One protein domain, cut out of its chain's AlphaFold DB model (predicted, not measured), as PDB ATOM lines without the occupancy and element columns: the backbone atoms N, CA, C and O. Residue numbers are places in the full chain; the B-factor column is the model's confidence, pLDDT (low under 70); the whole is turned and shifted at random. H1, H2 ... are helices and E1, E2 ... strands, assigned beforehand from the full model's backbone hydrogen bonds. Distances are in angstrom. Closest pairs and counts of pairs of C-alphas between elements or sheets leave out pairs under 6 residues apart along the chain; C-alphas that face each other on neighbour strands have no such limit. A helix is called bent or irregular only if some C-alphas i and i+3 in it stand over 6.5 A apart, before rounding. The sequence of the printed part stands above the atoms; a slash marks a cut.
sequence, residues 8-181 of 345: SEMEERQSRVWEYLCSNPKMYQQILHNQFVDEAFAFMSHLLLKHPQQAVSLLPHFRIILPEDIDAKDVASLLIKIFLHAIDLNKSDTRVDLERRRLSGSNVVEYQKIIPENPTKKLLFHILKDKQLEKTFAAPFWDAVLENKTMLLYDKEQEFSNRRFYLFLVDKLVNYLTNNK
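What this domain is: This is residues 8 to 181 of the 345 residues of an uncharacterized protein of Chlamydiae bacterium (UniProt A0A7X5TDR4). Crossed helices gather round H7 in the middle: H4, H6 and H8 pack on it, H5 folds back along H4, and the longest helix, H10, passes close by. A small strand hairpin, E1 and E2, reaches away with its long loop, residues 98 to 112, while H1 and H2 make a corner far from the middle, where residues 12 to 17 stick out. Look for 174 printed residues, mostly helix, in the order H1 to H6, E1, E2, then H7 to H10; the sheet E1 - E2 is antiparallel. The whole is compact, with a radius of gyration of the C-alphas of 17.3 A and spans of 51 by 42 by 30 A.

How they stand to each other: Start at E1, residues 94 to 97, and E2, residues 113 to 116: this antiparallel hairpin stands at 155 degrees, C-alphas 94 and 116 face each other at 4.4 A, and no backbone N and O across it are within hydrogen-bond range. The closest C-alphas of E1 and H10, residues 160 to 179, are Thr 94 and Ser 161, 5.0 A apart. From E2 go to H7, residues 119 to 129, where the closest C-alphas are Pro 116 and Lys 122, 5.0 A apart. H7 touches H4, residues 37 to 50, with Phe 41 and Leu 123 closest at 6.0 A, at a steep tilt of 62 degrees. H7 also touches H6, residues 75 to 89, with Ala 86 and Thr 120 closest at 6.4 A. H8, residues 131 to 147, touches H7 only at the corner, and touches H6 with Ile 80 and Phe 141 closest at 5.5 A. H9, residues 149 to 152, only just touches H6 and H10, with 3 pairs of C-alphas within 8 A each. H5, residues 52 to 62, forms a helical hairpin with H4 at a shallow tilt of 22 degrees, Leu 47 and Ala 55 closest at 5.2 A. H3, residues 26 to 31, touches H5 with Gln 29 and His 61 closest at 5.9 A. H2, residues 15 to 23, and H1, residues 8 to 13, touch only at the corner, Glu 11 and Trp 18 closest at 5.6 A. Every O i to N i+4 pair is within hydrogen-bond range in H1, H2, H4, H6 and H7, against 1 of 2 in H3, 5 of 7 in H5, 11 of 13 in H8 and 14 of 16 in H10; H9 is too short for one.

Where its parts are: Find C-alpha 8 at (-50.199, -8.633, 19.989), where H1 begins. H4 is 20.3 A long from first to last C-alpha and H6 20.8 A. H8 runs 23.3 A with a kink of 56 degrees near residue 138; it is irregular, C-alphas 136 and 139 being 7.7 A apart, as is H5, with C-alphas 57 and 60 7.1 A apart. H10 runs 29.0 A to C-alpha 179 at (-23.413, -17.769, 16.294).

The domain as a whole: The C-alphas farthest apart are those of Asp 71 and Gly 105, 57.6 A. The printed part has no cut; the links H5 to H6 and E1 to E2 are long. Look for pLDDT under 70 at residues 30 to 35, 67 to 73, 89 to 117 and 155 to 164.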
ATOM      1  N   SER A   8     -49.958  -8.214  18.603       82.69
ATOM      2  CA  SER A   8     -50.199  -8.633  19.989       82.69
ATOM      3  C   SER A   8     -51.286  -7.788  20.666       82.69
ATOM      4  O   SER A   8     -52.169  -8.319  21.328       82.69
ATOM      5  N   GLU A   9     -51.278  -6.465  20.466       81.88
ATOM      6  CA  GLU A   9     -52.331  -5.591  21.005       81.88
ATOM      7  C   GLU A   9     -53.687  -5.835  20.333       81.88
ATOM      8  O   GLU A   9     -54.721  -5.724  20.991       81.88
ATOM      9  N   MET A  10     -53.709  -6.164  19.039       82.50
ATOM     10  CA  MET A  10     -54.931  -6.560  18.338       82.50
ATOM     11  C   MET A  10     -55.489  -7.878  18.875       82.50
ATOM     12  O   MET A  10     -56.693  -7.970  19.096       82.50
ATOM     13  N   GLU A  11     -54.637  -8.872  19.111       82.69
ATOM     14  CA  GLU A  11     -55.028 -10.153  19.701       82.69
ATOM     15  C   GLU A  11     -55.652  -9.957  21.093       82.69
ATOM     16  O   GLU A  11     -56.748 -10.446  21.366       82.69
ATOM     17  N   GLU A  12     -55.003  -9.165  21.950       83.25
ATOM     18  CA  GLU A  12     -55.434  -8.950  23.334       83.25
ATOM     19  C   GLU A  12     -56.654  -8.026  23.461       83.25
ATOM     20  O   GLU A  12     -57.546  -8.264  24.277       83.25
ATOM     21  N   ARG A  13     -56.685  -6.927  22.698       82.81
ATOM     22  CA  ARG A  13     -57.647  -5.826  22.906       82.81
ATOM     23  C   ARG A  13     -58.724  -5.751  21.834       82.81
ATOM     24  O   ARG A  13     -59.703  -5.026  22.008       82.81
ATOM     25  N   GLN A  14     -58.555  -6.468  20.727       83.62
ATOM     26  CA  GLN A  14     -59.472  -6.473  19.587       83.62
ATOM     27  C   GLN A  14     -59.756  -7.904  19.111       83.62
ATOM     28  O   GLN A  14     -59.740  -8.184  17.913       83.62
ATOM     29  N   SER A  15     -60.084  -8.802  20.045       82.25
ATOM     30  CA  SER A  15     -60.318 -10.230  19.776       82.25
ATOM     31  C   SER A  15     -61.274 -10.502  18.609       82.25
ATOM     32  O   SER A  15     -61.011 -11.375  17.794       82.25
ATOM     33  N   ARG A  16     -62.335  -9.701  18.439       83.06
ATOM     34  CA  ARG A  16     -63.260  -9.827  17.295       83.06
ATOM     35  C   ARG A  16     -62.599  -9.550  15.942       83.06
ATOM     36  O   ARG A  16     -62.930 -10.197  14.954       83.06
ATOM     37  N   VAL A  17     -61.692  -8.572  15.882       80.88
ATOM     38  CA  VAL A  17     -60.923  -8.256  14.665       80.88
ATOM     39  C   VAL A  17     -59.931  -9.381  14.394       80.88
ATOM     40  O   VAL A  17     -59.814  -9.829  13.258       80.88
ATOM     41  N   TRP A  18     -59.273  -9.881  15.439       82.75
ATOM     42  CA  TRP A  18     -58.367 -11.021  15.353       82.75
ATOM     43  C   TRP A  18     -59.060 -12.291  14.833       82.75
ATOM     44  O   TRP A  18     -58.619 -12.887  13.851       82.75
ATOM     45  N   GLU A  19     -60.194 -12.662  15.430       84.00
ATOM     46  CA  GLU A  19     -61.026 -13.786  14.994       84.00
ATOM     47  C   GLU A  19     -61.483 -13.611  13.548       84.00
ATOM     48  O   GLU A  19     -61.416 -14.558  12.765       84.00
ATOM     49  N   TYR A  20     -61.894 -12.401  13.159       83.94
ATOM     50  CA  TYR A  20     -62.270 -12.101  11.781       83.94
ATOM     51  C   TYR A  20     -61.101 -12.334  10.813       83.94
ATOM     52  O   TYR A  20     -61.271 -13.038   9.817       83.94
ATOM     53  N   LEU A  21     -59.909 -11.819  11.127       79.12
ATOM     54  CA  LEU A  21     -58.700 -12.010  10.319       79.12
ATOM     55  C   LEU A  21     -58.332 -13.493  10.166       79.12
ATOM     56  O   LEU A  21     -57.933 -13.911   9.079       79.12
ATOM     57  N   CYS A  22     -58.488 -14.298  11.217       80.00
ATOM     58  CA  CYS A  22     -58.151 -15.725  11.191       80.00
ATOM     59  C   CYS A  22     -59.226 -16.587  10.501       80.00
ATOM     60  O   CYS A  22     -58.910 -17.617   9.913       80.00
ATOM     61  N   SER A  23     -60.493 -16.167  10.543       82.81
ATOM     62  CA  SER A  23     -61.635 -16.926  10.003       82.81
ATOM     63  C   SER A  23     -62.064 -16.515   8.590       82.81
ATOM     64  O   SER A  23     -62.921 -17.175   8.003       82.81
ATOM     65  N   ASN A  24     -61.462 -15.470   8.008       83.69
ATOM     66  CA  ASN A  24     -61.792 -14.978   6.663       83.69
ATOM     67  C   ASN A  24     -60.604 -15.072   5.681       83.69
ATOM     68  O   ASN A  24     -60.224 -14.074   5.066       83.69
ATOM     69  N   PRO A  25     -60.044 -16.275   5.444       76.56
ATOM     70  CA  PRO A  25     -58.827 -16.474   4.650       76.56
ATOM     71  C   PRO A  25     -58.858 -15.889   3.230       76.56
ATOM     72  O   PRO A  25     -57.828 -15.519   2.667       76.56
ATOM     73  N   LYS A  26     -60.049 -15.794   2.626       75.62
ATOM     74  CA  LYS A  26     -60.240 -15.250   1.273       75.62
ATOM     75  C   LYS A  26     -59.811 -13.784   1.159       75.62
ATOM     76  O   LYS A  26     -59.469 -13.345   0.065       75.62
ATOM     77  N   MET A  27     -59.778 -13.038   2.266       77.75
ATOM     78  CA  MET A  27     -59.315 -11.652   2.253       77.75
ATOM     79  C   MET A  27     -57.826 -11.543   1.903       77.75
ATOM     80  O   MET A  27     -57.432 -10.619   1.196       77.75
ATOM     81  N   TYR A  28     -57.001 -12.518   2.301       74.25
ATOM     82  CA  TYR A  28     -55.567 -12.499   2.000       74.25
ATOM     83  C   TYR A  28     -55.294 -12.635   0.504       74.25
ATOM     84  O   TYR A  28     -54.382 -11.992  -0.003       74.25
ATOM     85  N   GLN A  29     -56.150 -13.343  -0.239       70.88
ATOM     86  CA  GLN A  29     -56.045 -13.417  -1.699       70.88
ATOM     87  C   GLN A  29     -56.194 -12.038  -2.359       70.88
ATOM     88  O   GLN A  29     -55.558 -11.784  -3.376       70.88
ATOM     89  N   GLN A  30     -56.992 -11.136  -1.775       68.00
ATOM     90  CA  GLN A  30     -57.155  -9.759  -2.252       68.00
ATOM     91  C   GLN A  30     -56.026  -8.841  -1.761       68.00
ATOM     92  O   GLN A  30     -55.562  -7.978  -2.502       68.00
ATOM     93  N   ILE A  31     -55.552  -9.033  -0.527       67.88
ATOM     94  CA  ILE A  31     -54.452  -8.252   0.061       67.88
ATOM     95  C   ILE A  31     -53.132  -8.506  -0.684       67.88
ATOM     96  O   ILE A  31     -52.383  -7.563  -0.931       67.88
ATOM     97  N   LEU A  32     -52.894  -9.743  -1.137       65.00
ATOM     98  CA  LEU A  32     -51.728 -10.120  -1.947       65.00
ATOM     99  C   LEU A  32     -51.650  -9.419  -3.319       65.00
ATOM    100  O   LEU A  32     -50.600  -9.458  -3.954       65.00
ATOM    101  N   HIS A  33     -52.728  -8.774  -3.777       61.38
ATOM    102  CA  HIS A  33     -52.764  -7.993  -5.019       61.38
ATOM    103  C   HIS A  33     -52.620  -6.476  -4.812       61.38
ATOM    104  O   HIS A  33     -52.691  -5.722  -5.781       61.38
ATOM    105  N   ASN A  34     -52.428  -6.014  -3.573       59.97
ATOM    106  CA  ASN A  34     -52.465  -4.598  -3.203       59.97
ATOM    107  C   ASN A  34     -51.164  -4.140  -2.525       59.97
ATOM    108  O   ASN A  34     -50.253  -4.924  -2.308       59.97
ATOM    109  N   GLN A  35     -51.072  -2.865  -2.139       62.38
ATOM    110  CA  GLN A  35     -49.903  -2.294  -1.443       62.38
ATOM    111  C   GLN A  35     -49.629  -2.896  -0.044       62.38
ATOM    112  O   GLN A  35     -48.632  -2.548   0.573       62.38
ATOM    113  N   PHE A  36     -50.483  -3.804   0.436       71.12
ATOM    114  CA  PHE A  36     -50.473  -4.355   1.797       71.12
ATOM    115  C   PHE A  36     -49.846  -5.760   1.899       71.12
ATOM    116  O   PHE A  36     -50.079  -6.494   2.863       71.12
ATOM    117  N   VAL A  37     -49.109  -6.196   0.869       74.00
ATOM    118  CA  VAL A  37     -48.532  -7.549   0.832       74.00
ATOM    119  C   VAL A  37     -47.567  -7.770   2.002       74.00
ATOM    120  O   VAL A  37     -47.564  -8.846   2.593       74.00
ATOM    121  N   ASP A  38     -46.751  -6.778   2.360       73.25
ATOM    122  CA  ASP A  38     -45.747  -6.917   3.424       73.25
ATOM    123  C   ASP A  38     -46.388  -7.090   4.806       73.25
ATOM    124  O   ASP A  38     -45.932  -7.905   5.607       73.25
ATOM    125  N   GLU A  39     -47.481  -6.377   5.066       77.88
ATOM    126  CA  GLU A  39     -48.292  -6.492   6.274       77.88
ATOM    127  C   GLU A  39     -48.963  -7.867   6.351       77.88
ATOM    128  O   GLU A  39     -49.008  -8.476   7.417       77.88
ATOM    129  N   ALA A  40     -49.415  -8.416   5.220       81.88
ATOM    130  CA  ALA A  40     -49.972  -9.767   5.180       81.88
ATOM    131  C   ALA A  40     -48.940 -10.828   5.600       81.88
ATOM    132  O   ALA A  40     -49.253 -11.724   6.386       81.88
ATOM    133  N   PHE A  41     -47.696 -10.730   5.116       83.06
ATOM    134  CA  PHE A  41     -46.629 -11.659   5.509       83.06
ATOM    135  C   PHE A  41     -46.105 -11.402   6.926       83.06
ATOM    136  O   PHE A  41     -45.703 -12.352   7.601       83.06
ATOM    137  N   ALA A  42     -46.154 -10.161   7.417       80.06
ATOM    138  CA  ALA A  42     -45.879  -9.855   8.820       80.06
ATOM    139  C   ALA A  42     -46.927 -10.490   9.753       80.06
ATOM    140  O   ALA A  42     -46.561 -11.103  10.755       80.06
ATOM    141  N   PHE A  43     -48.210 -10.428   9.386       84.69
ATOM    142  CA  PHE A  43     -49.287 -11.130  10.085       84.69
ATOM    143  C   PHE A  43     -49.086 -12.652  10.067       84.69
ATOM    144  O   PHE A  43     -49.136 -13.289  11.117       84.69
ATOM    145  N   MET A  44     -48.780 -13.238   8.902       87.06
ATOM    146  CA  MET A  44     -48.490 -14.674   8.794       87.06
ATOM    147  C   MET A  44     -47.303 -15.088   9.677       87.06
ATOM    148  O   MET A  44     -47.352 -16.114  10.349       87.06
ATOM    149  N   SER A  45     -46.253 -14.267   9.728       85.38
ATOM    150  CA  SER A  45     -45.089 -14.496  10.592       85.38
ATOM    151  C   SER A  45     -45.484 -14.489  12.073       85.38
ATOM    152  O   SER A  45     -45.092 -15.378  12.828       85.38
ATOM    153  N   HIS A  46     -46.323 -13.537  12.487       86.00
ATOM    154  CA  HIS A  46     -46.860 -13.503  13.846       86.00
ATOM    155  C   HIS A  46     -47.682 -14.764  14.168       86.00
ATOM    156  O   HIS A  46     -47.483 -15.372  15.223       86.00
ATOM    157  N   LEU A  47     -48.556 -15.202  13.255       87.19
ATOM    158  CA  LEU A  47     -49.322 -16.438  13.435       87.19
ATOM    159  C   LEU A  47     -48.422 -17.667  13.542       87.19
ATOM    160  O   LEU A  47     -48.663 -18.510  14.395       87.19
ATOM    161  N   LEU A  48     -47.364 -17.772  12.740       86.06
ATOM    162  CA  LEU A  48     -46.420 -18.886  12.840       86.06
ATOM    163  C   LEU A  48     -45.742 -18.973  14.209       86.06
ATOM    164  O   LEU A  48     -45.456 -20.072  14.678       86.06
ATOM    165  N   LEU A  49     -45.510 -17.829  14.858       82.69
ATOM    166  CA  LEU A  49     -44.900 -17.777  16.182       82.69
ATOM    167  C   LEU A  49     -45.880 -18.158  17.301       82.69
ATOM    168  O   LEU A  49     -45.488 -18.821  18.260       82.69
ATOM    169  N   LYS A  50     -47.123 -17.673  17.224       84.44
ATOM    170  CA  LYS A  50     -48.092 -17.729  18.334       84.44
ATOM    171  C   LYS A  50     -49.168 -18.799  18.160       84.44
ATOM    172  O   LYS A  50     -49.589 -19.398  19.143       84.44
ATOM    173  N   HIS A  51     -49.563 -19.067  16.920       85.81
ATOM    174  CA  HIS A  51     -50.687 -19.927  16.531       85.81
ATOM    175  C   HIS A  51     -50.338 -20.782  15.295       85.81
ATOM    176  O   HIS A  51     -51.003 -20.681  14.261       85.81
ATOM    177  N   PRO A  52     -49.307 -21.645  15.360       83.25
ATOM    178  CA  PRO A  52     -48.731 -22.302  14.182       83.25
ATOM    179  C   PRO A  52     -49.736 -23.153  13.390       83.25
ATOM    180  O   PRO A  52     -49.686 -23.184  12.166       83.25
ATOM    181  N   GLN A  53     -50.706 -23.782  14.058       81.88
ATOM    182  CA  GLN A  53     -51.762 -24.551  13.387       81.88
ATOM    183  C   GLN A  53     -52.739 -23.663  12.596       81.88
ATOM    184  O   GLN A  53     -53.190 -24.041  11.517       81.88
ATOM    185  N   GLN A  54     -53.030 -22.456  13.092       83.81
ATOM    186  CA  GLN A  54     -53.830 -21.474  12.350       83.81
ATOM    187  C   GLN A  54     -53.040 -20.900  11.173       83.81
ATOM    188  O   GLN A  54     -53.599 -20.667  10.109       83.81
ATOM    189  N   ALA A  55     -51.728 -20.707  11.325       86.94
ATOM    190  CA  ALA A  55     -50.885 -20.271  10.219       86.94
ATOM    191  C   ALA A  55     -50.894 -21.284   9.063       86.94
ATOM    192  O   ALA A  55     -51.092 -20.893   7.914       86.94
ATOM    193  N   VAL A  56     -50.747 -22.584   9.363       84.56
ATOM    194  CA  VAL A  56     -50.725 -23.653   8.346       84.56
ATOM    195  C   VAL A  56     -51.996 -23.674   7.502       84.56
ATOM    196  O   VAL A  56     -51.904 -23.775   6.279       84.56
ATOM    197  N   SER A  57     -53.174 -23.514   8.113       83.56
ATOM    198  CA  SER A  57     -54.442 -23.492   7.369       83.56
ATOM    199  C   SER A  57     -54.582 -22.273   6.449       83.56
ATOM    200  O   SER A  57     -55.314 -22.323   5.461       83.56
ATOM    201  N   LEU A  58     -53.850 -21.191   6.729       86.50
ATOM    202  CA  LEU A  58     -53.850 -19.973   5.926       86.50
ATOM    203  C   LEU A  58     -52.807 -19.985   4.796       86.50
ATOM    204  O   LEU A  58     -52.982 -19.242   3.830       86.50
ATOM    205  N   LEU A  59     -51.767 -20.829   4.853       86.19
ATOM    206  CA  LEU A  59     -50.699 -20.892   3.837       86.19
ATOM    207  C   LEU A  59     -51.223 -21.015   2.384       86.19
ATOM    208  O   LEU A  59     -50.776 -20.232   1.537       86.19
ATOM    209  N   PRO A  60     -52.222 -21.867   2.061       84.50
ATOM    210  CA  PRO A  60     -52.756 -21.955   0.696       84.50
ATOM    211  C   PRO A  60     -53.388 -20.647   0.201       84.50
ATOM    212  O   PRO A  60     -53.337 -20.322  -0.986       84.50
ATOM    213  N   HIS A  61     -53.952 -19.844   1.105       84.25
ATOM    214  CA  HIS A  61     -54.545 -18.547   0.770       84.25
ATOM    215  C   HIS A  61     -53.498 -17.472   0.495       84.25
ATOM    216  O   HIS A  61     -53.790 -16.497  -0.198       84.25
ATOM    217  N   PHE A  62     -52.269 -17.707   0.953       80.94
ATOM    218  CA  PHE A  62     -51.088 -16.949   0.570       80.94
ATOM    219  C   PHE A  62     -50.449 -17.463  -0.732       80.94
ATOM    220  O   PHE A  62     -49.391 -16.979  -1.119       80.94
ATOM    221  N   ARG A  63     -51.093 -18.413  -1.432       77.56
ATOM    222  CA  ARG A  63     -50.566 -19.109  -2.621       77.56
ATOM    223  C   ARG A  63     -49.288 -19.907  -2.343       77.56
ATOM    224  O   ARG A  63     -48.481 -20.114  -3.244       77.56
ATOM    225  N   ILE A  64     -49.105 -20.346  -1.100       82.50
ATOM    226  CA  ILE A  64     -48.015 -21.242  -0.718       82.50
ATOM    227  C   ILE A  64     -48.503 -22.671  -0.943       82.50
ATOM    228  O   ILE A  64     -49.517 -23.087  -0.381       82.50
ATOM    229  N   ILE A  65     -47.792 -23.400  -1.802       74.38
ATOM    230  CA  ILE A  65     -48.117 -24.785  -2.149       74.38
ATOM    231  C   ILE A  65     -47.680 -25.689  -0.995       74.38
ATOM    232  O   ILE A  65     -46.529 -25.634  -0.558       74.38
ATOM    233  N   LEU A  66     -48.611 -26.503  -0.501       71.44
ATOM    234  CA  LEU A  66     -48.346 -27.512   0.518       71.44
ATOM    235  C   LEU A  66     -48.012 -28.848  -0.168       71.44
ATOM    236  O   LEU A  66     -48.725 -29.221  -1.099       71.44
ATOM    237  N   PRO A  67     -46.969 -29.572   0.266       67.88
ATOM    238  CA  PRO A  67     -46.685 -30.917  -0.227       67.88
ATOM    239  C   PRO A  67     -47.803 -31.890   0.162       67.88
ATOM    240  O   PRO A  67     -48.359 -31.780   1.254       67.88
ATOM    241  N   GLU A  68     -48.102 -32.856  -0.708       57.59
ATOM    242  CA  GLU A  68     -49.237 -33.782  -0.544       57.59
ATOM    243  C   GLU A  68     -49.054 -34.784   0.623       57.59
ATOM    244  O   GLU A  68     -50.041 -35.288   1.154       57.59
ATOM    245  N   ASP A  69     -47.817 -34.991   1.104       56.09
ATOM    246  CA  ASP A  69     -47.436 -36.132   1.961       56.09
ATOM    247  C   ASP A  69     -47.003 -35.785   3.405       56.09
ATOM    248  O   ASP A  69     -46.212 -36.515   4.013       56.09
ATOM    249  N   ILE A  70     -47.429 -34.657   3.988       55.22
ATOM    250  CA  ILE A  70     -46.897 -34.216   5.296       55.22
ATOM    251  C   ILE A  70     -47.939 -34.277   6.416       55.22
ATOM    252  O   ILE A  70     -48.987 -33.637   6.356       55.22
ATOM    253  N   ASP A  71     -47.593 -34.988   7.496       55.34
ATOM    254  CA  ASP A  71     -48.306 -34.937   8.776       55.34
ATOM    255  C   ASP A  71     -48.190 -33.519   9.371       55.34
ATOM    256  O   ASP A  71     -47.138 -33.112   9.868       55.34
ATOM    257  N   ALA A  72     -49.276 -32.744   9.301       55.97
ATOM    258  CA  ALA A  72     -49.352 -31.332   9.702       55.97
ATOM    259  C   ALA A  72     -49.142 -31.080  11.213       55.97
ATOM    260  O   ALA A  72     -49.245 -29.944  11.689       55.97
ATOM    261  N   LYS A  73     -48.857 -32.127  11.996       62.91
ATOM    262  CA  LYS A  73     -48.586 -32.025  13.434       62.91
ATOM    263  C   LYS A  73     -47.255 -31.341  13.740       62.91
ATOM    264  O   LYS A  73     -47.179 -30.638  14.746       62.91
ATOM    265  N   ASP A  74     -46.252 -31.484  12.871       74.62
ATOM    266  CA  ASP A  74     -44.979 -30.767  12.983       74.62
ATOM    267  C   ASP A  74     -44.893 -29.632  11.951       74.62
ATOM    268  O   ASP A  74     -44.399 -29.781  10.828       74.62
ATOM    269  N   VAL A  75     -45.400 -28.466  12.359       74.69
ATOM    270  CA  VAL A  75     -45.431 -27.247  11.539       74.69
ATOM    271  C   VAL A  75     -44.026 -26.789  11.134       74.69
ATOM    272  O   VAL A  75     -43.858 -26.262  10.033       74.69
ATOM    273  N   ALA A  76     -43.007 -27.011  11.973       75.88
ATOM    274  CA  ALA A  76     -41.636 -26.630  11.649       75.88
ATOM    275  C   ALA A  76     -41.084 -27.489  10.508       75.88
ATOM    276  O   ALA A  76     -40.610 -26.946   9.509       75.88
ATOM    277  N   SER A  77     -41.239 -28.810  10.600       77.56
ATOM    278  CA  SER A  77     -40.834 -29.736   9.537       77.56
ATOM    279  C   SER A  77     -41.587 -29.499   8.222       77.56
ATOM    280  O   SER A  77     -40.984 -29.545   7.146       77.56
ATOM    281  N   LEU A  78     -42.891 -29.197   8.285       79.88
ATOM    282  CA  LEU A  78     -43.695 -28.826   7.115       79.88
ATOM    283  C   LEU A  78     -43.138 -27.574   6.422       79.88
ATOM    284  O   LEU A  78     -42.911 -27.586   5.211       79.88
ATOM    285  N   LEU A  79     -42.877 -26.511   7.186       80.19
ATOM    286  CA  LEU A  79     -42.328 -25.267   6.653       80.19
ATOM    287  C   LEU A  79     -40.931 -25.446   6.062       80.19
ATOM    288  O   LEU A  79     -40.666 -24.919   4.984       80.19
ATOM    289  N   ILE A  80     -40.053 -26.211   6.716       83.88
ATOM    290  CA  ILE A  80     -38.709 -26.496   6.195       83.88
ATOM    291  C   ILE A  80     -38.806 -27.146   4.816       83.88
ATOM    292  O   ILE A  80     -38.184 -26.665   3.873       83.88
ATOM    293  N   LYS A  81     -39.643 -28.179   4.663       78.81
ATOM    294  CA  LYS A  81     -39.850 -28.848   3.369       78.81
ATOM    295  C   LYS A  81     -40.390 -27.890   2.305       78.81
ATOM    296  O   LYS A  81     -39.871 -27.873   1.192       78.81
ATOM    297  N   ILE A  82     -41.379 -27.063   2.654       80.75
ATOM    298  CA  ILE A  82     -41.934 -26.029   1.766       80.75
ATOM    299  C   ILE A  82     -40.843 -25.056   1.297       80.75
ATOM    300  O   ILE A  82     -40.766 -24.727   0.114       80.75
ATOM    301  N   PHE A  83     -39.987 -24.595   2.211       84.50
ATOM    302  CA  PHE A  83     -38.936 -23.632   1.900       84.50
ATOM    303  C   PHE A  83     -37.810 -24.232   1.069       84.50
ATOM    304  O   PHE A  83     -37.397 -23.601   0.098       84.50
ATOM    305  N   LEU A  84     -37.356 -25.444   1.393       78.19
ATOM    306  CA  LEU A  84     -36.362 -26.155   0.587       78.19
ATOM    307  C   LEU A  84     -36.876 -26.366  -0.836       78.19
ATOM    308  O   LEU A  84     -36.197 -26.017  -1.796       78.19
ATOM    309  N   HIS A  85     -38.118 -26.824  -0.974       75.81
ATOM    310  CA  HIS A  85     -38.745 -27.006  -2.276       75.81
ATOM    311  C   HIS A  85     -38.869 -25.694  -3.064       75.81
ATOM    312  O   HIS A  85     -38.634 -25.673  -4.265       75.81
ATOM    313  N   ALA A  86     -39.188 -24.576  -2.406       73.50
ATOM    314  CA  ALA A  86     -39.284 -23.273  -3.064       73.50
ATOM    315  C   ALA A  86     -37.924 -22.660  -3.442       73.50
ATOM    316  O   ALA A  86     -37.857 -21.858  -4.378       73.50
ATOM    317  N   ILE A  87     -36.854 -22.998  -2.717       73.19
ATOM    318  CA  ILE A  87     -35.479 -22.656  -3.100       73.19
ATOM    319  C   ILE A  87     -35.076 -23.461  -4.345       73.19
ATOM    320  O   ILE A  87     -34.497 -22.888  -5.267       73.19
ATOM    321  N   ASP A  88     -35.454 -24.739  -4.393       70.00
ATOM    322  CA  ASP A  88     -35.117 -25.682  -5.465       70.00
ATOM    323  C   ASP A  88     -35.891 -25.434  -6.776       70.00
ATOM    324  O   ASP A  88     -35.297 -25.338  -7.850       70.00
ATOM    325  N   LEU A  89     -37.219 -25.273  -6.698       52.00
ATOM    326  CA  LEU A  89     -38.116 -25.324  -7.860       52.00
ATOM    327  C   LEU A  89     -38.091 -24.106  -8.785       52.00
ATOM    328  O   LEU A  89     -38.392 -24.249  -9.964       52.00
ATOM    329  N   ASN A  90     -37.796 -22.910  -8.287       52.00
ATOM    330  CA  ASN A  90     -37.887 -21.690  -9.087       52.00
ATOM    331  C   ASN A  90     -36.706 -20.807  -8.767       52.00
ATOM    332  O   ASN A  90     -36.767 -19.969  -7.868       52.00
ATOM    333  N   LYS A  91     -35.615 -20.960  -9.509       51.69
ATOM    334  CA  LYS A  91     -34.481 -20.054  -9.353       51.69
ATOM    335  C   LYS A  91     -34.882 -18.599  -9.711       51.69
ATOM    336  O   LYS A  91     -34.386 -17.685  -9.060       51.69
ATOM    337  N   SER A  92     -35.887 -18.364 -10.571       48.00
ATOM    338  CA  SER A  92     -36.392 -17.028 -10.941       48.00
ATOM    339  C   SER A  92     -37.712 -16.641 -10.249       48.00
ATOM    340  O   SER A  92     -38.675 -17.362 -10.454       48.00
ATOM    341  N   ASP A  93     -37.767 -15.562  -9.442       51.31
ATOM    342  CA  ASP A  93     -38.995 -14.784  -9.091       51.31
ATOM    343  C   ASP A  93     -38.723 -13.723  -7.993       51.31
ATOM    344  O   ASP A  93     -39.220 -13.788  -6.859       51.31
ATOM    345  N   THR A  94     -37.885 -12.729  -8.284       48.53
ATOM    346  CA  THR A  94     -37.638 -11.613  -7.354       48.53
ATOM    347  C   THR A  94     -37.751 -10.294  -8.112       48.53
ATOM    348  O   THR A  94     -37.281 -10.186  -9.240       48.53
ATOM    349  N   ARG A  95     -38.306  -9.257  -7.482       41.88
ATOM    350  CA  ARG A  95     -38.344  -7.890  -8.014       41.88
ATOM    351  C   ARG A  95     -37.535  -6.958  -7.125       41.88
ATOM    352  O   ARG A  95     -37.422  -7.151  -5.916       41.88
ATOM    353  N   VAL A  96     -36.922  -5.955  -7.746       38.53
ATOM    354  CA  VAL A  96     -36.158  -4.911  -7.057       38.53
ATOM    355  C   VAL A  96     -36.938  -3.611  -7.173       38.53
ATOM    356  O   VAL A  96     -37.036  -3.055  -8.265       38.53
ATOM    357  N   ASP A  97     -37.466  -3.111  -6.059       35.97
ATOM    358  CA  ASP A  97     -38.037  -1.767  -6.025       35.97
ATOM    359  C   ASP A  97     -36.908  -0.740  -5.850       35.97
ATOM    360  O   ASP A  97     -36.155  -0.741  -4.873       35.97
ATOM    361  N   LEU A  98     -36.752   0.119  -6.859       32.12
ATOM    362  CA  LEU A  98     -35.733   1.165  -6.908       32.12
ATOM    363  C   LEU A  98     -36.332   2.474  -6.376       32.12
ATOM    364  O   LEU A  98     -36.842   3.281  -7.153       32.12
ATOM    365  N   GLU A  99     -36.248   2.733  -5.072       35.31
ATOM    366  CA  GLU A  99     -36.498   4.089  -4.570       35.31
ATOM    367  C   GLU A  99     -35.265   4.973  -4.809       35.31
ATOM    368  O   GLU A  99     -34.201   4.802  -4.215       35.31
ATOM    369  N   ARG A 100     -35.388   5.950  -5.715       33.12
ATOM    370  CA  ARG A 100     -34.330   6.933  -5.982       33.12
ATOM    371  C   ARG A 100     -34.295   7.982  -4.867       33.12
ATOM    372  O   ARG A 100     -35.068   8.937  -4.909       33.12
ATOM    373  N   ARG A 101     -33.360   7.883  -3.918       32.19
ATOM    374  CA  ARG A 101     -33.015   9.014  -3.036       32.19
ATOM    375  C   ARG A 101     -31.887   9.849  -3.641       32.19
ATOM    376  O   ARG A 101     -30.808   9.349  -3.928       32.19
ATOM    377  N   ARG A 102     -32.125  11.152  -3.823       27.70
ATOM    378  CA  ARG A 102     -31.072  12.126  -4.140       27.70
ATOM    379  C   ARG A 102     -30.372  12.531  -2.846       27.70
ATOM    380  O   ARG A 102     -30.907  13.346  -2.101       27.70
ATOM    381  N   LEU A 103     -29.170  12.020  -2.608       29.75
ATOM    382  CA  LEU A 103     -28.224  12.644  -1.684       29.75
ATOM    383  C   LEU A 103     -27.152  13.373  -2.504       29.75
ATOM    384  O   LEU A 103     -26.498  12.787  -3.365       29.75
ATOM    385  N   SER A 104     -27.036  14.681  -2.262       32.12
ATOM    386  CA  SER A 104     -25.871  15.515  -2.598       32.12
ATOM    387  C   SER A 104     -25.234  15.282  -3.980       32.12
ATOM    388  O   SER A 104     -24.072  14.898  -4.082       32.12
ATOM    389  N   GLY A 105     -25.976  15.544  -5.059       33.09
ATOM    390  CA  GLY A 105     -25.392  15.715  -6.400       33.09
ATOM    391  C   GLY A 105     -24.912  14.445  -7.114       33.09
ATOM    392  O   GLY A 105     -24.499  14.532  -8.267       33.09
ATOM    393  N   SER A 106     -25.028  13.267  -6.500       27.59
ATOM    394  CA  SER A 106     -24.835  11.973  -7.160       27.59
ATOM    395  C   SER A 106     -26.150  11.201  -7.176       27.59
ATOM    396  O   SER A 106     -26.753  10.985  -6.127       27.59
ATOM    397  N   ASN A 107     -26.599  10.768  -8.360       26.58
ATOM    398  CA  ASN A 107     -27.687   9.795  -8.488       26.58
ATOM    399  C   ASN A 107     -27.185   8.431  -7.986       26.58
ATOM    400  O   ASN A 107     -26.800   7.573  -8.778       26.58
ATOM    401  N   VAL A 108     -27.143   8.247  -6.669       30.00
ATOM    402  CA  VAL A 108     -26.961   6.938  -6.045       30.00
ATOM    403  C   VAL A 108     -28.346   6.316  -5.948       30.00
ATOM    404  O   VAL A 108     -29.237   6.861  -5.300       30.00
ATOM    405  N   VAL A 109     -28.560   5.195  -6.632       32.22
ATOM    406  CA  VAL A 109     -29.721   4.352  -6.348       32.22
ATOM    407  C   VAL A 109     -29.397   3.606  -5.057       32.22
ATOM    408  O   VAL A 109     -28.648   2.633  -5.066       32.22
ATOM    409  N   GLU A 110     -29.895   4.106  -3.929       34.41
ATOM    410  CA  GLU A 110     -29.881   3.347  -2.679       34.41
ATOM    411  C   GLU A 110     -30.943   2.246  -2.759       34.41
ATOM    412  O   GLU A 110     -32.143   2.506  -2.778       34.41
ATOM    413  N   TYR A 111     -30.498   0.993  -2.815       37.94
ATOM    414  CA  TYR A 111     -31.366  -0.182  -2.794       37.94
ATOM    415  C   TYR A 111     -31.919  -0.390  -1.375       37.94
ATOM    416  O   TYR A 111     -31.283  -1.059  -0.562       37.94
ATOM    417  N   GLN A 112     -33.070   0.203  -1.042       38.00
ATOM    418  CA  GLN A 112     -33.580   0.176   0.338       38.00
ATOM    419  C   GLN A 112     -34.429  -1.063   0.701       38.00
ATOM    420  O   GLN A 112     -34.584  -1.343   1.891       38.00
ATOM    421  N   LYS A 113     -34.935  -1.868  -0.251       49.22
ATOM    422  CA  LYS A 113     -35.731  -3.069   0.087       49.22
ATOM    423  C   LYS A 113     -35.699  -4.133  -1.022       49.22
ATOM    424  O   LYS A 113     -36.066  -3.863  -2.157       49.22
ATOM    425  N   ILE A 114     -35.248  -5.345  -0.692       50.59
ATOM    426  CA  ILE A 114     -35.371  -6.543  -1.545       50.59
ATOM    427  C   ILE A 114     -36.590  -7.314  -1.042       50.59
ATOM    428  O   ILE A 114     -36.656  -7.602   0.154       50.59
ATOM    429  N   ILE A 115     -37.540  -7.628  -1.923       58.50
ATOM    430  CA  ILE A 115     -38.745  -8.390  -1.582       58.50
ATOM    431  C   ILE A 115     -38.912  -9.494  -2.640       58.50
ATOM    432  O   ILE A 115     -39.076  -9.168  -3.816       58.50
ATOM    433  N   PRO A 116     -38.848 -10.787  -2.269       63.88
ATOM    434  CA  PRO A 116     -39.149 -11.875  -3.199       63.88
ATOM    435  C   PRO A 116     -40.588 -11.766  -3.721       63.88
ATOM    436  O   PRO A 116     -41.485 -11.433  -2.946       63.88
ATOM    437  N   GLU A 117     -40.826 -12.056  -5.004       68.00
ATOM    438  CA  GLU A 117     -42.193 -12.084  -5.553       68.00
ATOM    439  C   GLU A 117     -42.882 -13.407  -5.243       68.00
ATOM    440  O   GLU A 117     -44.075 -13.430  -4.937       68.00
ATOM    441  N   ASN A 118     -42.116 -14.501  -5.246       75.31
ATOM    442  CA  ASN A 118     -42.613 -15.800  -4.832       75.31
ATOM    443  C   ASN A 118     -43.108 -15.742  -3.365       75.31
ATOM    444  O   ASN A 118     -42.303 -15.477  -2.461       75.31
ATOM    445  N   PRO A 119     -44.397 -16.029  -3.099       79.56
ATOM    446  CA  PRO A 119     -44.985 -15.967  -1.760       79.56
ATOM    447  C   PRO A 119     -44.246 -16.799  -0.709       79.56
ATOM    448  O   PRO A 119     -44.069 -16.356   0.425       79.56
ATOM    449  N   THR A 120     -43.754 -17.977  -1.089       81.69
ATOM    450  CA  THR A 120     -43.017 -18.871  -0.194       81.69
ATOM    451  C   THR A 120     -41.659 -18.285   0.188       81.69
ATOM    452  O   THR A 120     -41.313 -18.241   1.369       81.69
ATOM    453  N   LYS A 121     -40.907 -17.753  -0.786       79.44
ATOM    454  CA  LYS A 121     -39.635 -17.057  -0.520       79.44
ATOM    455  C   LYS A 121     -39.845 -15.776   0.281       79.44
ATOM    456  O   LYS A 121     -39.017 -15.443   1.127       79.44
ATOM    457  N   LYS A 122     -40.953 -15.067   0.047       80.44
ATOM    458  CA  LYS A 122     -41.324 -13.871   0.808       80.44
ATOM    459  C   LYS A 122     -41.602 -14.224   2.267       80.44
ATOM    460  O   LYS A 122     -41.042 -13.582   3.151       80.44
ATOM    461  N   LEU A 123     -42.358 -15.288   2.533       85.12
ATOM    462  CA  LEU A 123     -42.555 -15.784   3.895       85.12
ATOM    463  C   LEU A 123     -41.226 -16.184   4.556       85.12
ATOM    464  O   LEU A 123     -40.956 -15.736   5.669       85.12
ATOM    465  N   LEU A 124     -40.364 -16.939   3.859       85.50
ATOM    466  CA  LEU A 124     -39.033 -17.299   4.366       85.50
ATOM    467  C   LEU A 124     -38.201 -16.055   4.709       85.50
ATOM    468  O   LEU A 124     -37.575 -15.992   5.763       85.50
ATOM    469  N   PHE A 125     -38.226 -15.034   3.853       82.25
ATOM    470  CA  PHE A 125     -37.529 -13.771   4.086       82.25
ATOM    471  C   PHE A 125     -38.013 -13.052   5.352       82.25
ATOM    472  O   PHE A 125     -37.193 -12.535   6.111       82.25
ATOM    473  N   HIS A 126     -39.326 -13.026   5.600       81.44
ATOM    474  CA  HIS A 126     -39.888 -12.444   6.819       81.44
ATOM    475  C   HIS A 126     -39.510 -13.256   8.069       81.44
ATOM    476  O   HIS A 126     -39.058 -12.665   9.049       81.44
ATOM    477  N   ILE A 127     -39.595 -14.590   8.007       84.31
ATOM    478  CA  ILE A 127     -39.189 -15.495   9.098       84.31
ATOM    479  C   ILE A 127     -37.716 -15.299   9.454       84.31
ATOM    480  O   ILE A 127     -37.384 -15.105  10.618       84.31
ATOM    481  N   LEU A 128     -36.830 -15.293   8.454       82.81
ATOM    482  CA  LEU A 128     -35.390 -15.147   8.670       82.81
ATOM    483  C   LEU A 128     -34.990 -13.727   9.100       82.81
ATOM    484  O   LEU A 128     -33.880 -13.532   9.585       82.81
ATOM    485  N   LYS A 129     -35.845 -12.713   8.921       79.94
ATOM    486  CA  LYS A 129     -35.609 -11.354   9.440       79.94
ATOM    487  C   LYS A 129     -36.032 -11.182  10.894       79.94
ATOM    488  O   LYS A 129     -35.461 -10.337  11.588       79.94
ATOM    489  N   ASP A 130     -37.024 -11.936  11.340       79.44
ATOM    490  CA  ASP A 130     -37.521 -11.880  12.705       79.44
ATOM    491  C   ASP A 130     -36.634 -12.725  13.627       79.44
ATOM    492  O   ASP A 130     -36.528 -13.934  13.474       79.44
ATOM    493  N   LYS A 131     -36.000 -12.097  14.621       76.25
ATOM    494  CA  LYS A 131     -35.054 -12.784  15.519       76.25
ATOM    495  C   LYS A 131     -35.690 -13.891  16.367       76.25
ATOM    496  O   LYS A 131     -34.963 -14.767  16.833       76.25
ATOM    497  N   GLN A 132     -36.986 -13.815  16.674       77.06
ATOM    498  CA  GLN A 132     -37.665 -14.832  17.482       77.06
ATOM    499  C   GLN A 132     -38.027 -16.035  16.621       77.06
ATOM    500  O   GLN A 132     -37.710 -17.160  17.000       77.06
ATOM    501  N   LEU A 133     -38.610 -15.796  15.447       75.62
ATOM    502  CA  LEU A 133     -38.894 -16.856  14.481       75.62
ATOM    503  C   LEU A 133     -37.607 -17.506  13.979       75.62
ATOM    504  O   LEU A 133     -37.507 -18.727  13.979       75.62
ATOM    505  N   GLU A 134     -36.590 -16.712  13.645       74.19
ATOM    506  CA  GLU A 134     -35.275 -17.224  13.269       74.19
ATOM    507  C   GLU A 134     -34.780 -18.215  14.326       74.19
ATOM    508  O   GLU A 134     -34.428 -19.322  13.968       74.19
ATOM    509  N   LYS A 135     -34.871 -17.934  15.631       75.62
ATOM    510  CA  LYS A 135     -34.468 -18.914  16.661       75.62
ATOM    511  C   LYS A 135     -35.296 -20.201  16.662       75.62
ATOM    512  O   LYS A 135     -34.722 -21.270  16.845       75.62
ATOM    513  N   THR A 136     -36.610 -20.106  16.484       75.69
ATOM    514  CA  THR A 136     -37.515 -21.268  16.502       75.69
ATOM    515  C   THR A 136     -37.305 -22.182  15.293       75.69
ATOM    516  O   THR A 136     -37.415 -23.397  15.417       75.69
ATOM    517  N   PHE A 137     -36.982 -21.608  14.131       74.38
ATOM    518  CA  PHE A 137     -36.878 -22.336  12.864       74.38
ATOM    519  C   PHE A 137     -35.434 -22.610  12.415       74.38
ATOM    520  O   PHE A 137     -35.215 -23.535  11.639       74.38
ATOM    521  N   ALA A 138     -34.447 -21.831  12.877       74.44
ATOM    522  CA  ALA A 138     -33.107 -21.784  12.286       74.44
ATOM    523  C   ALA A 138     -32.381 -23.117  12.339       74.44
ATOM    524  O   ALA A 138     -31.910 -23.555  11.302       74.44
ATOM    525  N   ALA A 139     -32.258 -23.739  13.513       82.88
ATOM    526  CA  ALA A 139     -31.436 -24.938  13.639       82.88
ATOM    527  C   ALA A 139     -31.864 -26.049  12.659       82.88
ATOM    528  O   ALA A 139     -31.080 -26.364  11.767       82.88
ATOM    529  N   PRO A 140     -33.117 -26.541  12.696       85.12
ATOM    530  CA  PRO A 140     -33.540 -27.606  11.789       85.12
ATOM    531  C   PRO A 140     -33.596 -27.164  10.316       85.12
ATOM    532  O   PRO A 140     -33.320 -27.965   9.427       85.12
ATOM    533  N   PHE A 141     -33.909 -25.894  10.029       88.69
ATOM    534  CA  PHE A 141     -33.872 -25.376   8.658       88.69
ATOM    535  C   PHE A 141     -32.453 -25.377   8.084       88.69
ATOM    536  O   PHE A 141     -32.227 -25.891   6.990       88.69
ATOM    537  N   TRP A 142     -31.491 -24.808   8.812       90.50
ATOM    538  CA  TRP A 142     -30.112 -24.713   8.348       90.50
ATOM    539  C   TRP A 142     -29.427 -26.068   8.329       90.50
ATOM    540  O   TRP A 142     -28.646 -26.306   7.420       90.50
ATOM    541  N   ASP A 143     -29.747 -26.966   9.258       89.69
ATOM    542  CA  ASP A 143     -29.251 -28.342   9.219       89.69
ATOM    543  C   ASP A 143     -29.685 -29.032   7.920       89.69
ATOM    544  O   ASP A 143     -28.840 -29.562   7.201       89.69
ATOM    545  N   ALA A 144     -30.954 -28.896   7.525       87.75
ATOM    546  CA  ALA A 144     -31.438 -29.442   6.260       87.75
ATOM    547  C   ALA A 144     -30.792 -28.777   5.022       87.75
ATOM    548  O   ALA A 144     -30.505 -29.444   4.027       87.75
ATOM    549  N   VAL A 145     -30.509 -27.468   5.073       87.44
ATOM    550  CA  VAL A 145     -29.745 -26.769   4.018       87.44
ATOM    551  C   VAL A 145     -28.294 -27.264   3.948       87.44
ATOM    552  O   VAL A 145     -27.738 -27.385   2.859       87.44
ATOM    553  N   LEU A 146     -27.666 -27.556   5.089       88.94
ATOM    554  CA  LEU A 146     -26.293 -28.062   5.170       88.94
ATOM    555  C   LEU A 146     -26.178 -29.518   4.706       88.94
ATOM    556  O   LEU A 146     -25.158 -29.883   4.124       88.94
ATOM    557  N   GLU A 147     -27.212 -30.330   4.920       86.94
ATOM    558  CA  GLU A 147     -27.322 -31.678   4.350       86.94
ATOM    559  C   GLU A 147     -27.510 -31.632   2.828       86.94
ATOM    560  O   GLU A 147     -26.987 -32.485   2.109       86.94
ATOM    561  N   ASN A 148     -28.188 -30.598   2.316       82.19
ATOM    562  CA  ASN A 148     -28.438 -30.403   0.891       82.19
ATOM    563  C   ASN A 148     -27.808 -29.103   0.358       82.19
ATOM    564  O   ASN A 148     -28.497 -28.184  -0.091       82.19
ATOM    565  N   LYS A 149     -26.468 -29.026   0.391       80.12
ATOM    566  CA  LYS A 149     -25.694 -27.807   0.065       80.12
ATOM    567  C   LYS A 149     -25.999 -27.213  -1.317       80.12
ATOM    568  O   LYS A 149     -25.769 -26.024  -1.517       80.12
ATOM    569  N   THR A 150     -26.550 -27.985  -2.258       79.56
ATOM    570  CA  THR A 150     -26.979 -27.487  -3.581       79.56
ATOM    571  C   THR A 150     -28.035 -26.380  -3.491       79.56
ATOM    572  O   THR A 150     -28.087 -25.529  -4.375       79.56
ATOM    573  N   MET A 151     -28.782 -26.310  -2.383       78.38
ATOM    574  CA  MET A 151     -29.719 -25.224  -2.057       78.38
ATOM    575  C   MET A 151     -29.032 -23.859  -1.899       78.38
ATOM    576  O   MET A 151     -29.680 -22.816  -1.954       78.38
ATOM    577  N   LEU A 152     -27.709 -23.848  -1.714       77.50
ATOM    578  CA  LEU A 152     -26.883 -22.644  -1.675       77.50
ATOM    579  C   LEU A 152     -26.397 -22.218  -3.066       77.50
ATOM    580  O   LEU A 152     -25.616 -21.281  -3.173       77.50
ATOM    581  N   LEU A 153     -26.795 -22.889  -4.144       78.88
ATOM    582  CA  LEU A 153     -26.416 -22.488  -5.494       78.88
ATOM    583  C   LEU A 153     -27.488 -21.582  -6.094       78.88
ATOM    584  O   LEU A 153     -28.663 -21.940  -6.135       78.88
ATOM    585  N   TYR A 154     -27.075 -20.438  -6.641       75.31
ATOM    586  CA  TYR A 154     -27.938 -19.642  -7.513       75.31
ATOM    587  C   TYR A 154     -27.570 -19.862  -8.981       75.31
ATOM    588  O   TYR A 154     -26.430 -20.195  -9.317       75.31
ATOM    589  N   ASP A 155     -28.552 -19.699  -9.860       67.44
ATOM    590  CA  ASP A 155     -28.329 -19.744 -11.300       67.44
ATOM    591  C   ASP A 155     -27.685 -18.435 -11.773       67.44
ATOM    592  O   ASP A 155     -28.257 -17.351 -11.621       67.44
ATOM    593  N   LYS A 156     -26.473 -18.537 -12.328       61.16
ATOM    594  CA  LYS A 156     -25.676 -17.385 -12.772       61.16
ATOM    595  C   LYS A 156     -26.311 -16.650 -13.954       61.16
ATOM    596  O   LYS A 156     -25.992 -15.479 -14.148       61.16
ATOM    597  N   GLU A 157     -27.186 -17.308 -14.715       52.66
ATOM    598  CA  GLU A 157     -27.838 -16.739 -15.902       52.66
ATOM    599  C   GLU A 157     -29.088 -15.911 -15.567       52.66
ATOM    600  O   GLU A 157     -29.681 -15.284 -16.443       52.66
ATOM    601  N   GLN A 158     -29.491 -15.866 -14.296       52.88
ATOM    602  CA  GLN A 158     -30.737 -15.229 -13.885       52.88
ATOM    603  C   GLN A 158     -30.619 -13.758 -13.493       52.88
ATOM    604  O   GLN A 158     -29.552 -13.233 -13.172       52.88
ATOM    605  N   GLU A 159     -31.779 -13.093 -13.488       53.94
ATOM    606  CA  GLU A 159     -31.932 -11.679 -13.158       53.94
ATOM    607  C   GLU A 159     -31.291 -11.292 -11.812       53.94
ATOM    608  O   GLU A 159     -31.317 -12.029 -10.821       53.94
ATOM    609  N   PHE A 160     -30.772 -10.060 -11.769       51.16
ATOM    610  CA  PHE A 160     -30.086  -9.437 -10.627       51.16
ATOM    611  C   PHE A 160     -30.839  -9.549  -9.287       51.16
ATOM    612  O   PHE A 160     -30.241  -9.510  -8.212       51.16
ATOM    613  N   SER A 161     -32.158  -9.675  -9.343       54.59
ATOM    614  CA  SER A 161     -33.053  -9.767  -8.201       54.59
ATOM    615  C   SER A 161     -32.930 -11.098  -7.439       54.59
ATOM    616  O   SER A 161     -32.825 -11.086  -6.213       54.59
ATOM    617  N   ASN A 162     -32.848 -12.243  -8.127       57.94
ATOM    618  CA  ASN A 162     -32.750 -13.573  -7.496       57.94
ATOM    619  C   ASN A 162     -31.411 -13.777  -6.795       57.94
ATOM    620  O   ASN A 162     -31.328 -14.328  -5.696       57.94
ATOM    621  N   ARG A 163     -30.368 -13.202  -7.386       66.31
ATOM    622  CA  ARG A 163     -29.040 -13.115  -6.795       66.31
ATOM    623  C   ARG A 163     -29.050 -12.420  -5.430       66.31
ATOM    624  O   ARG A 163     -28.302 -12.808  -4.544       66.31
ATOM    625  N   ARG A 164     -29.910 -11.424  -5.199       66.31
ATOM    626  CA  ARG A 164     -29.996 -10.746  -3.892       66.31
ATOM    627  C   ARG A 164     -30.634 -11.610  -2.807       66.31
ATOM    628  O   ARG A 164     -30.154 -11.586  -1.677       66.31
ATOM    629  N   PHE A 165     -31.681 -12.365  -3.138       72.94
ATOM    630  CA  PHE A 165     -32.278 -13.322  -2.203       72.94
ATOM    631  C   PHE A 165     -31.289 -14.434  -1.843       72.94
ATOM    632  O   PHE A 165     -31.137 -14.762  -0.670       72.94
ATOM    633  N   TYR A 166     -30.540 -14.928  -2.832       79.69
ATOM    634  CA  TYR A 166     -29.414 -15.829  -2.603       79.69
ATOM    635  C   TYR A 166     -28.401 -15.246  -1.601       79.69
ATOM    636  O   TYR A 166     -28.114 -15.875  -0.587       79.69
ATOM    637  N   LEU A 167     -27.908 -14.022  -1.822       78.25
ATOM    638  CA  LEU A 167     -26.943 -13.406  -0.903       78.25
ATOM    639  C   LEU A 167     -27.530 -13.171   0.499       78.25
ATOM    640  O   LEU A 167     -26.803 -13.285   1.480       78.25
ATOM    641  N   PHE A 168     -28.833 -12.892   0.612       80.81
ATOM    642  CA  PHE A 168     -29.530 -12.837   1.902       80.81
ATOM    643  C   PHE A 168     -29.528 -14.197   2.615       80.81
ATOM    644  O   PHE A 168     -29.231 -14.251   3.806       80.81
ATOM    645  N   LEU A 169     -29.827 -15.289   1.901       84.50
ATOM    646  CA  LEU A 169     -29.760 -16.640   2.465       84.50
ATOM    647  C   LEU A 169     -28.340 -16.980   2.924       84.50
ATOM    648  O   LEU A 169     -28.172 -17.503   4.023       84.50
ATOM    649  N   VAL A 170     -27.325 -16.635   2.128       87.31
ATOM    650  CA  VAL A 170     -25.919 -16.870   2.484       87.31
ATOM    651  C   VAL A 170     -25.504 -16.073   3.719       87.31
ATOM    652  O   VAL A 170     -24.901 -16.642   4.625       87.31
ATOM    653  N   ASP A 171     -25.851 -14.787   3.805       86.19
ATOM    654  CA  ASP A 171     -25.595 -13.975   5.001       86.19
ATOM    655  C   ASP A 171     -26.234 -14.601   6.247       86.19
ATOM    656  O   ASP A 171     -25.603 -14.734   7.298       86.19
ATOM    657  N   LYS A 172     -27.488 -15.045   6.125       89.12
ATOM    658  CA  LYS A 172     -28.212 -15.684   7.222       89.12
ATOM    659  C   LYS A 172     -27.602 -17.022   7.636       89.12
ATOM    660  O   LYS A 172     -27.445 -17.248   8.836       89.12
ATOM    661  N   LEU A 173     -27.161 -17.841   6.682       91.31
ATOM    662  CA  LEU A 173     -26.411 -19.063   6.965       91.31
ATOM    663  C   LEU A 173     -25.104 -18.752   7.707       91.31
ATOM    664  O   LEU A 173     -24.834 -19.350   8.744       91.31
ATOM    665  N   VAL A 174     -24.302 -17.803   7.216       90.00
ATOM    666  CA  VAL A 174     -23.026 -17.435   7.851       90.00
ATOM    667  C   VAL A 174     -23.256 -16.941   9.276       90.00
ATOM    668  O   VAL A 174     -22.531 -17.340  10.188       90.00
ATOM    669  N   ASN A 175     -24.283 -16.122   9.502       88.62
ATOM    670  CA  ASN A 175     -24.653 -15.672  10.841       88.62
ATOM    671  C   ASN A 175     -25.049 -16.850  11.744       88.62
ATOM    672  O   ASN A 175     -24.589 -16.919  12.884       88.62
ATOM    673  N   TYR A 176     -25.845 -17.797  11.244       91.94
ATOM    674  CA  TYR A 176     -26.192 -19.014  11.980       91.94
ATOM    675  C   TYR A 176     -24.948 -19.835  12.345       91.94
ATOM    676  O   TYR A 176     -24.742 -20.135  13.523       91.94
ATOM    677  N   LEU A 177     -24.087 -20.146  11.374       93.00
ATOM    678  CA  LEU A 177     -22.864 -20.924  11.586       93.00
ATOM    679  C   LEU A 177     -21.921 -20.235  12.580       93.00
ATOM    680  O   LEU A 177     -21.377 -20.879  13.475       93.00
ATOM    681  N   THR A 178     -21.786 -18.912  12.474       91.25
ATOM    682  CA  THR A 178     -20.952 -18.098  13.367       91.25
ATOM    683  C   THR A 178     -21.488 -18.105  14.796       91.25
ATOM    684  O   THR A 178     -20.752 -18.390  15.739       91.25
ATOM    685  N   ASN A 179     -22.785 -17.834  14.973       90.25
ATOM    686  CA  ASN A 179     -23.413 -17.769  16.294       90.25
ATOM    687  C   ASN A 179     -23.409 -19.124  17.013       90.25
ATOM    688  O   ASN A 179     -23.368 -19.160  18.241       90.25
ATOM    689  N   ASN A 180     -23.415 -20.224  16.256       90.81
ATOM    690  CA  ASN A 180     -23.381 -21.587  16.783       90.81
ATOM    691  C   ASN A 180     -21.980 -22.222  16.754       90.81
ATOM    692  O   ASN A 180     -21.851 -23.401  17.065       90.81
ATOM    693  N   LYS A 181     -20.932 -21.457  16.411       92.81
ATOM    694  CA  LYS A 181     -19.528 -21.917  16.360       92.81
ATOM    695  C   LYS A 181     -19.316 -23.185  15.517       92.81
ATOM    696  O   LYS A 181     -18.543 -24.068  15.880       92.81
TER     697      LYS A 181